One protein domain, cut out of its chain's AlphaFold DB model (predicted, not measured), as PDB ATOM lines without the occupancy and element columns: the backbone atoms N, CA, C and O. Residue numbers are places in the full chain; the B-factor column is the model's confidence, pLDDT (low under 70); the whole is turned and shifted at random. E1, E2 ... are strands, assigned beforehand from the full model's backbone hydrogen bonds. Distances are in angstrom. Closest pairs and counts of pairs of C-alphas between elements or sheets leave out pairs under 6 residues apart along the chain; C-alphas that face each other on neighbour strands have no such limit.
ATOM      1  N   ALA A  96     280.044 180.784 407.667       91.50
ATOM      2  CA  ALA A  96     280.561 179.885 406.645       91.50
ATOM      3  C   ALA A  96     280.478 178.447 407.176       91.50
ATOM      4  O   ALA A  96     281.087 178.134 408.198       91.50
ATOM      5  N   MET A  97     279.701 177.600 406.504       92.19
ATOM      6  CA  MET A  97     279.473 176.212 406.921       92.19
ATOM      7  C   MET A  97     280.215 175.211 406.045       92.19
ATOM      8  O   MET A  97     280.427 174.084 406.473       92.19
ATOM      9  N   GLY A  98     280.623 175.607 404.840       93.44
ATOM     10  CA  GLY A  98     281.328 174.720 403.929       93.44
ATOM     11  C   GLY A  98     281.413 175.279 402.521       93.44
ATOM     12  O   GLY A  98     281.384 176.492 402.301       93.44
ATOM     13  N   PHE A  99     281.494 174.376 401.553       93.81
ATOM     14  CA  PHE A  99     281.502 174.710 400.139       93.81
ATOM     15  C   PHE A  99     280.832 173.618 399.309       93.81
ATOM     16  O   PHE A  99     280.808 172.444 399.663       93.81
ATOM     17  N   LEU A 100     280.303 174.033 398.173       94.25
ATOM     18  CA  LEU A 100     279.785 173.178 397.125       94.25
ATOM     19  C   LEU A 100     280.846 173.039 396.049       94.25
ATOM     20  O   LEU A 100     281.525 174.017 395.722       94.25
ATOM     21  N   TYR A 101     280.985 171.843 395.498       93.31
ATOM     22  CA  TYR A 101     281.951 171.575 394.448       93.31
ATOM     23  C   TYR A 101     281.426 170.583 393.415       93.31
ATOM     24  O   TYR A 101     280.535 169.777 393.691       93.31
ATOM     25  N   ARG A 102     282.001 170.648 392.217       92.75
ATOM     26  CA  ARG A 102     281.890 169.602 391.197       92.75
ATOM     27  C   ARG A 102     283.214 168.877 391.072       92.75
ATOM     28  O   ARG A 102     284.276 169.497 391.136       92.75
ATOM     29  N   GLU A 103     283.135 167.567 390.920       90.69
ATOM     30  CA  GLU A 103     284.297 166.733 390.627       90.69
ATOM     31  C   GLU A 103     284.605 166.801 389.131       90.69
ATOM     32  O   GLU A 103     283.699 166.976 388.324       90.69
ATOM     33  N   GLU A 104     285.870 166.626 388.747       88.56
ATOM     34  CA  GLU A 104     286.277 166.644 387.330       88.56
ATOM     35  C   GLU A 104     285.595 165.549 386.495       88.56
ATOM     36  O   GLU A 104     285.501 165.657 385.276       88.56
ATOM     37  N   THR A 105     285.102 164.499 387.154       88.25
ATOM     38  CA  THR A 105     284.338 163.405 386.547       88.25
ATOM     39  C   THR A 105     282.876 163.758 386.262       88.25
ATOM     40  O   THR A 105     282.184 162.963 385.630       88.25
ATOM     41  N   ASP A 106     282.376 164.893 386.758       86.69
ATOM     42  CA  ASP A 106     280.998 165.331 386.533       86.69
ATOM     43  C   ASP A 106     280.820 165.818 385.079       86.69
ATOM     44  O   ASP A 106     281.632 166.615 384.601       86.69
ATOM     45  N   PRO A 107     279.766 165.395 384.354       86.12
ATOM     46  CA  PRO A 107     279.518 165.835 382.978       86.12
ATOM     47  C   PRO A 107     279.300 167.350 382.833       86.12
ATOM     48  O   PRO A 107     279.428 167.882 381.732       86.12
ATOM     49  N   HIS A 108     278.959 168.048 383.918       85.12
ATOM     50  CA  HIS A 108     278.782 169.498 383.971       85.12
ATOM     51  C   HIS A 108     279.991 170.232 384.571       85.12
ATOM     52  O   HIS A 108     279.907 171.432 384.857       85.12
ATOM     53  N   TYR A 109     281.113 169.537 384.778       87.62
ATOM     54  CA  TYR A 109     282.375 170.168 385.135       87.62
ATOM     55  C   TYR A 109     282.967 170.893 383.926       87.62
ATOM     56  O   TYR A 109     283.159 170.312 382.857       87.62
ATOM     57  N   ASN A 110     283.310 172.166 384.107       84.44
ATOM     58  CA  ASN A 110     284.016 172.939 383.094       84.44
ATOM     59  C   ASN A 110     285.137 173.735 383.752       84.44
ATOM     60  O   ASN A 110     284.875 174.574 384.604       84.44
ATOM     61  N   LYS A 111     286.383 173.509 383.331       83.00
ATOM     62  CA  LYS A 111     287.576 174.156 383.897       83.00
ATOM     63  C   LYS A 111     287.520 175.691 383.870       83.00
ATOM     64  O   LYS A 111     288.096 176.318 384.755       83.00
ATOM     65  N   ASP A 112     286.825 176.262 382.889       82.81
ATOM     66  CA  ASP A 112     286.695 177.711 382.713       82.81
ATOM     67  C   ASP A 112     285.477 178.301 383.452       82.81
ATOM     68  O   ASP A 112     285.326 179.522 383.513       82.81
ATOM     69  N   ASP A 113     284.616 177.454 384.027       82.81
ATOM     70  CA  ASP A 113     283.411 177.846 384.765       82.81
ATOM     71  C   ASP A 113     283.593 177.717 386.292       82.81
ATOM     72  O   ASP A 113     284.577 177.182 386.818       82.81
ATOM     73  N   ILE A 114     282.622 178.226 387.046       85.75
ATOM     74  CA  ILE A 114     282.613 178.210 388.506       85.75
ATOM     75  C   ILE A 114     282.223 176.810 389.002       85.75
ATOM     76  O   ILE A 114     281.052 176.479 389.169       85.75
ATOM     77  N   ASN A 115     283.229 175.998 389.329       89.25
ATOM     78  CA  ASN A 115     283.018 174.660 389.903       89.25
ATOM     79  C   ASN A 115     282.994 174.630 391.435       89.25
ATOM     80  O   ASN A 115     282.849 173.554 392.013       89.25
ATOM     81  N   ARG A 116     283.188 175.773 392.108       90.94
ATOM     82  CA  ARG A 116     283.173 175.874 393.575       90.94
ATOM     83  C   ARG A 116     282.413 177.100 394.060       90.94
ATOM     84  O   ARG A 116     282.692 178.217 393.628       90.94
ATOM     85  N   LEU A 117     281.516 176.886 395.017       93.00
ATOM     86  CA  LEU A 117     280.709 177.923 395.660       93.00
ATOM     87  C   LEU A 117     280.852 177.810 397.178       93.00
ATOM     88  O   LEU A 117     280.856 176.713 397.724       93.00
ATOM     89  N   MET A 118     280.963 178.933 397.879       93.81
ATOM     90  CA  MET A 118     280.997 178.933 399.343       93.81
ATOM     91  C   MET A 118     279.579 178.821 399.894       93.81
ATOM     92  O   MET A 118     278.708 179.567 399.450       93.81
ATOM     93  N   LEU A 119     279.364 177.936 400.869       93.94
ATOM     94  CA  LEU A 119     278.087 177.764 401.555       93.94
ATOM     95  C   LEU A 119     278.093 178.514 402.887       93.94
ATOM     96  O   LEU A 119     278.947 178.297 403.754       93.94
ATOM     97  N   PHE A 120     277.069 179.335 403.074       93.94
ATOM     98  CA  PHE A 120     276.769 179.999 404.329       93.94
ATOM     99  C   PHE A 120     275.425 179.528 404.862       93.94
ATOM    100  O   PHE A 120     274.483 179.327 404.097       93.94
ATOM    101  N   GLY A 121     275.329 179.408 406.181       93.12
ATOM    102  CA  GLY A 121     274.094 179.012 406.838       93.12
ATOM    103  C   GLY A 121     273.894 179.663 408.199       93.12
ATOM    104  O   GLY A 121     274.822 180.212 408.803       93.12
ATOM    105  N   ARG A 122     272.646 179.639 408.659       91.56
ATOM    106  CA  ARG A 122     272.226 179.986 410.025       91.56
ATOM    107  C   ARG A 122     270.915 179.269 410.348       91.56
ATOM    108  O   ARG A 122     270.152 179.005 409.423       91.56
ATOM    109  N   PRO A 123     270.578 179.039 411.622       90.06
ATOM    110  CA  PRO A 123     269.228 178.615 411.957       90.06
ATOM    111  C   PRO A 123     268.237 179.774 411.743       90.06
ATOM    112  O   PRO A 123     268.564 180.938 411.992       90.06
ATOM    113  N   GLU A 124     267.018 179.446 411.311       87.81
ATOM    114  CA  GLU A 124     265.943 180.404 410.974       87.81
ATOM    115  C   GLU A 124     265.610 181.347 412.155       87.81
ATOM    116  O   GLU A 124     265.349 182.541 412.005       87.81
ATOM    117  N   TRP A 125     265.696 180.815 413.376       87.56
ATOM    118  CA  TRP A 125     265.658 181.547 414.642       87.56
ATOM    119  C   TRP A 125     266.488 180.804 415.692       87.56
ATOM    120  O   TRP A 125     266.858 179.642 415.510       87.56
ATOM    121  N   ALA A 126     266.762 181.449 416.829       85.00
ATOM    122  CA  ALA A 126     267.488 180.816 417.926       85.00
ATOM    123  C   ALA A 126     266.771 179.537 418.407       85.00
ATOM    124  O   ALA A 126     265.604 179.576 418.803       85.00
ATOM    125  N   GLY A 127     267.470 178.399 418.344       82.00
ATOM    126  CA  GLY A 127     266.922 177.084 418.696       82.00
ATOM    127  C   GLY A 127     266.006 176.456 417.637       82.00
ATOM    128  O   GLY A 127     265.243 175.551 417.971       82.00
ATOM    129  N   SER A 128     266.019 176.938 416.388       85.94
ATOM    130  CA  SER A 128     265.360 176.246 415.271       85.94
ATOM    131  C   SER A 128     266.140 175.002 414.850       85.94
ATOM    132  O   SER A 128     267.366 175.012 414.860       85.94
ATOM    133  N   SER A 129     265.422 173.965 414.415       85.38
ATOM    134  CA  SER A 129     265.983 172.846 413.645       85.38
ATOM    135  C   SER A 129     266.015 173.132 412.138       85.38
ATOM    136  O   SER A 129     266.507 172.317 411.365       85.38
ATOM    137  N   LYS A 130     265.429 174.255 411.705       89.00
ATOM    138  CA  LYS A 130     265.435 174.712 410.315       89.00
ATOM    139  C   LYS A 130     266.555 175.716 410.102       89.00
ATOM    140  O   LYS A 130     266.807 176.553 410.974       89.00
ATOM    141  N   TYR A 131     267.172 175.643 408.932       91.25
ATOM    142  CA  TYR A 131     268.302 176.477 408.557       91.25
ATOM    143  C   TYR A 131     268.034 177.219 407.253       91.25
ATOM    144  O   TYR A 131     267.514 176.648 406.298       91.25
ATOM    145  N   ASP A 132     268.452 178.481 407.230       93.31
ATOM    146  CA  ASP A 132     268.555 179.282 406.021       93.31
ATOM    147  C   ASP A 132     269.951 179.089 405.434       93.31
ATOM    148  O   ASP A 132     270.947 179.258 406.147       93.31
ATOM    149  N   TYR A 133     270.025 178.835 404.129       94.88
ATOM    150  CA  TYR A 133     271.285 178.685 403.412       94.88
ATOM    151  C   TYR A 133     271.366 179.635 402.223       94.88
ATOM    152  O   TYR A 133     270.384 179.882 401.522       94.88
ATOM    153  N   TYR A 134     272.566 180.140 401.964       94.94
ATOM    154  CA  TYR A 134     272.881 180.779 400.695       94.94
ATOM    155  C   TYR A 134     274.291 180.426 400.258       94.94
ATOM    156  O   TYR A 134     275.150 180.073 401.069       94.94
ATOM    157  N   VAL A 135     274.531 180.579 398.964       94.56
ATOM    158  CA  VAL A 135     275.848 180.397 398.371       94.56
ATOM    159  C   VAL A 135     276.353 181.673 397.737       94.56
ATOM    160  O   VAL A 135     275.577 182.543 397.336       94.56
ATOM    161  N   THR A 136     277.674 181.774 397.666       93.12
ATOM    162  CA  THR A 136     278.382 182.869 396.997       93.12
ATOM    163  C   THR A 136     279.504 182.305 396.147       93.12
ATOM    164  O   THR A 136     280.108 181.285 396.496       93.12
ATOM    165  N   THR A 137     279.825 182.994 395.063       88.38
ATOM    166  CA  THR A 137     280.964 182.656 394.212       88.38
ATOM    167  C   THR A 137     282.258 183.161 394.847       88.38
ATOM    168  O   THR A 137     282.298 184.268 395.377       88.38
ATOM    169  N   ALA A 138     283.347 182.390 394.749       72.19
ATOM    170  CA  ALA A 138     284.638 182.732 395.359       72.19
ATOM    171  C   ALA A 138     285.220 184.097 394.917       72.19
ATOM    172  O   ALA A 138     285.994 184.697 395.654       72.19
ATOM    173  N   GLY A 139     284.849 184.593 393.731       69.50
ATOM    174  CA  GLY A 139     285.287 185.894 393.210       69.50
ATOM    175  C   GLY A 139     284.329 187.061 393.470       69.50
ATOM    176  O   GLY A 139     284.687 188.196 393.175       69.50
ATOM    177  N   ASN A 140     283.116 186.811 393.979       71.75
ATOM    178  CA  ASN A 140     282.119 187.860 394.202       71.75
ATOM    179  C   ASN A 140     281.205 187.519 395.392       71.75
ATOM    180  O   ASN A 140     280.222 186.789 395.256       71.75
ATOM    181  N   SER A 141     281.534 188.075 396.559       73.69
ATOM    182  CA  SER A 141     280.783 187.903 397.809       73.69
ATOM    183  C   SER A 141     279.461 188.674 397.861       73.69
ATOM    184  O   SER A 141     278.671 188.465 398.786       73.69
ATOM    185  N   ASP A 142     279.215 189.569 396.903       81.88
ATOM    186  CA  ASP A 142     278.049 190.455 396.928       81.88
ATOM    187  C   ASP A 142     276.788 189.746 396.416       81.88
ATOM    188  O   ASP A 142     275.671 190.086 396.812       81.88
ATOM    189  N   ILE A 143     276.959 188.714 395.583       85.69
ATOM    190  CA  ILE A 143     275.859 187.932 395.016       85.69
ATOM    191  C   ILE A 143     275.559 186.743 395.928       85.69
ATOM    192  O   ILE A 143     276.328 185.786 395.998       85.69
ATOM    193  N   LYS A 144     274.406 186.797 396.601       91.94
ATOM    194  CA  LYS A 144     273.902 185.726 397.469       91.94
ATOM    195  C   LYS A 144     272.779 184.981 396.772       91.94
ATOM    196  O   LYS A 144     271.731 185.565 396.500       91.94
ATOM    197  N   ILE A 145     272.985 183.693 396.532       92.69
ATOM    198  CA  ILE A 145     271.983 182.830 395.907       92.69
ATOM    199  C   ILE A 145     271.373 181.957 397.007       92.69
ATOM    200  O   ILE A 145     272.100 181.161 397.606       92.69
ATOM    201  N   PRO A 146     270.080 182.115 397.334       93.06
ATOM    202  CA  PRO A 146     269.445 181.314 398.371       93.06
ATOM    203  C   PRO A 146     269.323 179.858 397.919       93.06
ATOM    204  O   PRO A 146     268.982 179.591 396.767       93.06
ATOM    205  N   ILE A 147     269.555 178.924 398.842       92.00
ATOM    206  CA  ILE A 147     269.229 177.514 398.628       92.00
ATOM    207  C   ILE A 147     267.887 177.247 399.310       92.00
ATOM    208  O   ILE A 147     267.817 177.314 400.541       92.00
ATOM    209  N   PRO A 148     266.820 176.950 398.550       84.06
ATOM    210  CA  PRO A 148     265.563 176.534 399.145       84.06
ATOM    211  C   PRO A 148     265.759 175.143 399.747       84.06
ATOM    212  O   PRO A 148     265.906 174.162 399.022       84.06
ATOM    213  N   ASN A 149     265.779 175.050 401.074       77.25
ATOM    214  CA  ASN A 149     265.770 173.763 401.751       77.25
ATOM    215  C   ASN A 149     264.798 173.782 402.929       77.25
ATOM    216  O   ASN A 149     264.705 174.755 403.673       77.25
ATOM    217  N   GLU A 150     264.062 172.688 403.091       75.19
ATOM    218  CA  GLU A 150     263.153 172.486 404.220       75.19
ATOM    219  C   GLU A 150     263.852 171.807 405.406       75.19
ATOM    220  O   GLU A 150     263.316 171.794 406.518       75.19
ATOM    221  N   LYS A 151     265.040 171.230 405.172       80.44
ATOM    222  CA  LYS A 151     265.804 170.430 406.134       80.44
ATOM    223  C   LYS A 151     267.236 170.945 406.290       80.44
ATOM    224  O   LYS A 151     267.716 171.768 405.517       80.44
ATOM    225  N   GLU A 152     267.908 170.475 407.336       87.56
ATOM    226  CA  GLU A 152     269.340 170.695 407.526       87.56
ATOM    227  C   GLU A 152     270.140 169.936 406.457       87.56
ATOM    228  O   GLU A 152     269.720 168.861 406.024       87.56
ATOM    229  N   LEU A 153     271.243 170.532 406.007       91.38
ATOM    230  CA  LEU A 153     272.131 169.954 405.005       91.38
ATOM    231  C   LEU A 153     273.195 169.087 405.677       91.38
ATOM    232  O   LEU A 153     273.738 169.475 406.712       91.38
ATOM    233  N   TYR A 154     273.527 167.959 405.059       92.00
ATOM    234  CA  TYR A 154     274.540 167.023 405.533       92.00
ATOM    235  C   TYR A 154     275.714 166.918 404.556       92.00
ATOM    236  O   TYR A 154     275.621 167.259 403.377       92.00
ATOM    237  N   ASP A 155     276.857 166.460 405.066       93.25
ATOM    238  CA  ASP A 155     278.047 166.261 404.242       93.25
ATOM    239  C   ASP A 155     277.765 165.229 403.138       93.25
ATOM    240  O   ASP A 155     277.246 164.147 403.413       93.25
ATOM    241  N   GLY A 156     278.106 165.564 401.893       92.56
ATOM    242  CA  GLY A 156     277.848 164.728 400.719       92.56
ATOM    243  C   GLY A 156     276.505 164.959 400.019       92.56
ATOM    244  O   GLY A 156     276.291 164.359 398.967       92.56
ATOM    245  N   ASP A 157     275.628 165.829 400.533       93.06
ATOM    246  CA  ASP A 157     274.366 166.160 399.857       93.06
ATOM    247  C   ASP A 157     274.606 166.780 398.469       93.06
ATOM    248  O   ASP A 157     275.536 167.562 398.262       93.06
ATOM    249  N   GLU A 158     273.728 166.470 397.514       93.19
ATOM    250  CA  GLU A 158     273.766 167.045 396.169       93.19
ATOM    251  C   GLU A 158     272.713 168.142 396.009       93.19
ATOM    252  O   GLU A 158     271.511 167.882 396.106       93.19
ATOM    253  N   LEU A 159     273.153 169.366 395.716       92.19
ATOM    254  CA  LEU A 159     272.289 170.540 395.621       92.19
ATOM    255  C   LEU A 159     272.308 171.137 394.219       92.19
ATOM    256  O   LEU A 159     273.360 171.297 393.600       92.19
ATOM    257  N   GLU A 160     271.129 171.509 393.734       91.44
ATOM    258  CA  GLU A 160     270.976 172.302 392.520       91.44
ATOM    259  C   GLU A 160     270.946 173.786 392.895       91.44
ATOM    260  O   GLU A 160     270.181 174.211 393.763       91.44
ATOM    261  N   VAL A 161     271.808 174.579 392.258       90.94
ATOM    262  CA  VAL A 161     271.914 176.017 392.516       90.94
ATOM    263  C   VAL A 161     271.329 176.763 391.331       90.94
ATOM    264  O   VAL A 161     271.764 176.592 390.195       90.94
ATOM    265  N   VAL A 162     270.357 177.631 391.607       89.94
ATOM    266  CA  VAL A 162     269.709 178.446 390.577       89.94
ATOM    267  C   VAL A 162     270.757 179.268 389.821       89.94
ATOM    268  O   VAL A 162     271.549 179.985 390.428       89.94
ATOM    269  N   GLY A 163     270.742 179.168 388.491       87.19
ATOM    270  CA  GLY A 163     271.695 179.848 387.609       87.19
ATOM    271  C   GLY A 163     272.915 179.012 387.217       87.19
ATOM    272  O   GLY A 163     273.670 179.444 386.353       87.19
ATOM    273  N   PHE A 164     273.078 177.811 387.780       88.38
ATOM    274  CA  PHE A 164     274.116 176.862 387.390       88.38
ATOM    275  C   PHE A 164     273.490 175.578 386.849       88.38
ATOM    276  O   PHE A 164     272.506 175.074 387.381       88.38
ATOM    277  N   THR A 165     274.073 175.019 385.791       87.81
ATOM    278  CA  THR A 165     273.594 173.762 385.204       87.81
ATOM    279  C   THR A 165     274.201 172.573 385.924       87.81
ATOM    280  O   THR A 165     275.422 172.474 385.974       87.81
ATOM    281  N   GLY A 166     273.377 171.663 386.439       88.38
ATOM    282  CA  GLY A 166     273.836 170.455 387.125       88.38
ATOM    283  C   GLY A 166     273.947 170.621 388.640       88.38
ATOM    284  O   GLY A 166     273.850 171.723 389.186       88.38
ATOM    285  N   LYS A 167     274.154 169.499 389.327       91.75
ATOM    286  CA  LYS A 167     274.216 169.446 390.790       91.75
ATOM    287  C   LYS A 167     275.626 169.751 391.295       91.75
ATOM    288  O   LYS A 167     276.606 169.649 390.560       91.75
ATOM    289  N   PHE A 168     275.721 170.149 392.553       93.50
ATOM    290  CA  PHE A 168     276.977 170.279 393.275       93.50
ATOM    291  C   PHE A 168     276.962 169.364 394.487       93.50
ATOM    292  O   PHE A 168     275.953 169.295 395.185       93.50
ATOM    293  N   LYS A 169     278.098 168.734 394.775       95.19
ATOM    294  CA  LYS A 169     278.303 167.991 396.015       95.19
ATOM    295  C   LYS A 169     278.666 168.951 397.137       95.19
ATOM    296  O   LYS A 169     279.488 169.853 396.959       95.19
ATOM    297  N   LEU A 170     278.052 168.758 398.292       94.94
ATOM    298  CA  LEU A 170     278.297 169.546 399.485       94.94
ATOM    299  C   LEU A 170     279.449 168.959 400.297       94.94
ATOM    300  O   LEU A 170     279.450 167.775 400.625       94.94
ATOM    301  N   LYS A 171     280.393 169.821 400.679       95.06
ATOM    302  CA  LYS A 171     281.370 169.552 401.730       95.06
ATOM    303  C   LYS A 171     281.193 170.537 402.880       95.06
ATOM    304  O   LYS A 171     281.401 171.740 402.703       95.06
ATOM    305  N   LEU A 172     280.834 170.040 404.057       94.12
ATOM    306  CA  LEU A 172     280.747 170.837 405.280       94.12
ATOM    307  C   LEU A 172     282.110 170.931 405.973       94.12
ATOM    308  O   LEU A 172     282.931 170.014 405.921       94.12
ATOM    309  N   TYR A 173     282.356 172.056 406.640       91.19
ATOM    310  CA  TYR A 173     283.496 172.201 407.531       91.19
ATOM    311  C   TYR A 173     283.254 171.400 408.807       91.19
ATOM    312  O   TYR A 173     282.215 171.524 409.454       91.19
TER     313      TYR A 173
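Overview. This is residues 96 to 173 of the 184 residues of an uncharacterized protein of marine metagenome (UniProt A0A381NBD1). One antiparallel sheet of six strands curls round like part of a small barrel, left open between its edge strands E4 and E5. The long loop 102 to 115 lies at one end of the longest axis, and the turn joining E2 to E3 at the other. The printed part has 78 residues, with six named strands, E1 to E6 along the chain, no named helix, and sheet order E4, E3, E2, E1, E6, E5. The class is all strand, though under half of the residues, 38, are in named elements. The whole is compact, with a radius of gyration of the C-alphas of 12.6 A, yet elongated, spanning 40 by 26 by 21 A.

Arrangement. E1, residues 96 to 101, and E2, residues 116 to 123, form an antiparallel hairpin, with N 100 and O 117 2.8 A apart. E3, residues 131 to 137, is antiparallel to E2, with N 132 and O 122 2.8 A apart. E4, residues 140 to 147, bends by 65 degrees at residue 143 and is antiparallel to E3, with N 135 and O 145 2.8 A apart. E1 to E4 form a meander, each strand the antiparallel neighbour of the one before. On the other side of E1 is E6, residues 167 to 172, with N 171 and O 99 2.8 A apart. E6 forms a hairpin with E5, residues 158 to 160, with N 168 and O 159 2.8 A apart. E4 and E5 are only just apart, their closest C-alphas 8.2 A from each other.

Along the chain. E1 begins at C-alpha 96 (280.561, 179.885, 406.645) and is 14.8 A long. E2 is 23.2 A long, E3 20.1 A, E4 17.1 A and E5 7.0 A. E6, 16.0 A long, ends at C-alpha 172 (280.747, 170.837, 405.280).

Size, cuts and confidence. The farthest C-alphas, those of Asp 112 and Gly 127, are 41.1 A apart. The link E1 to E2 is long; the printed part has no cut. Mean pLDDT of the printed part is 88.7, with residue 139 under 70.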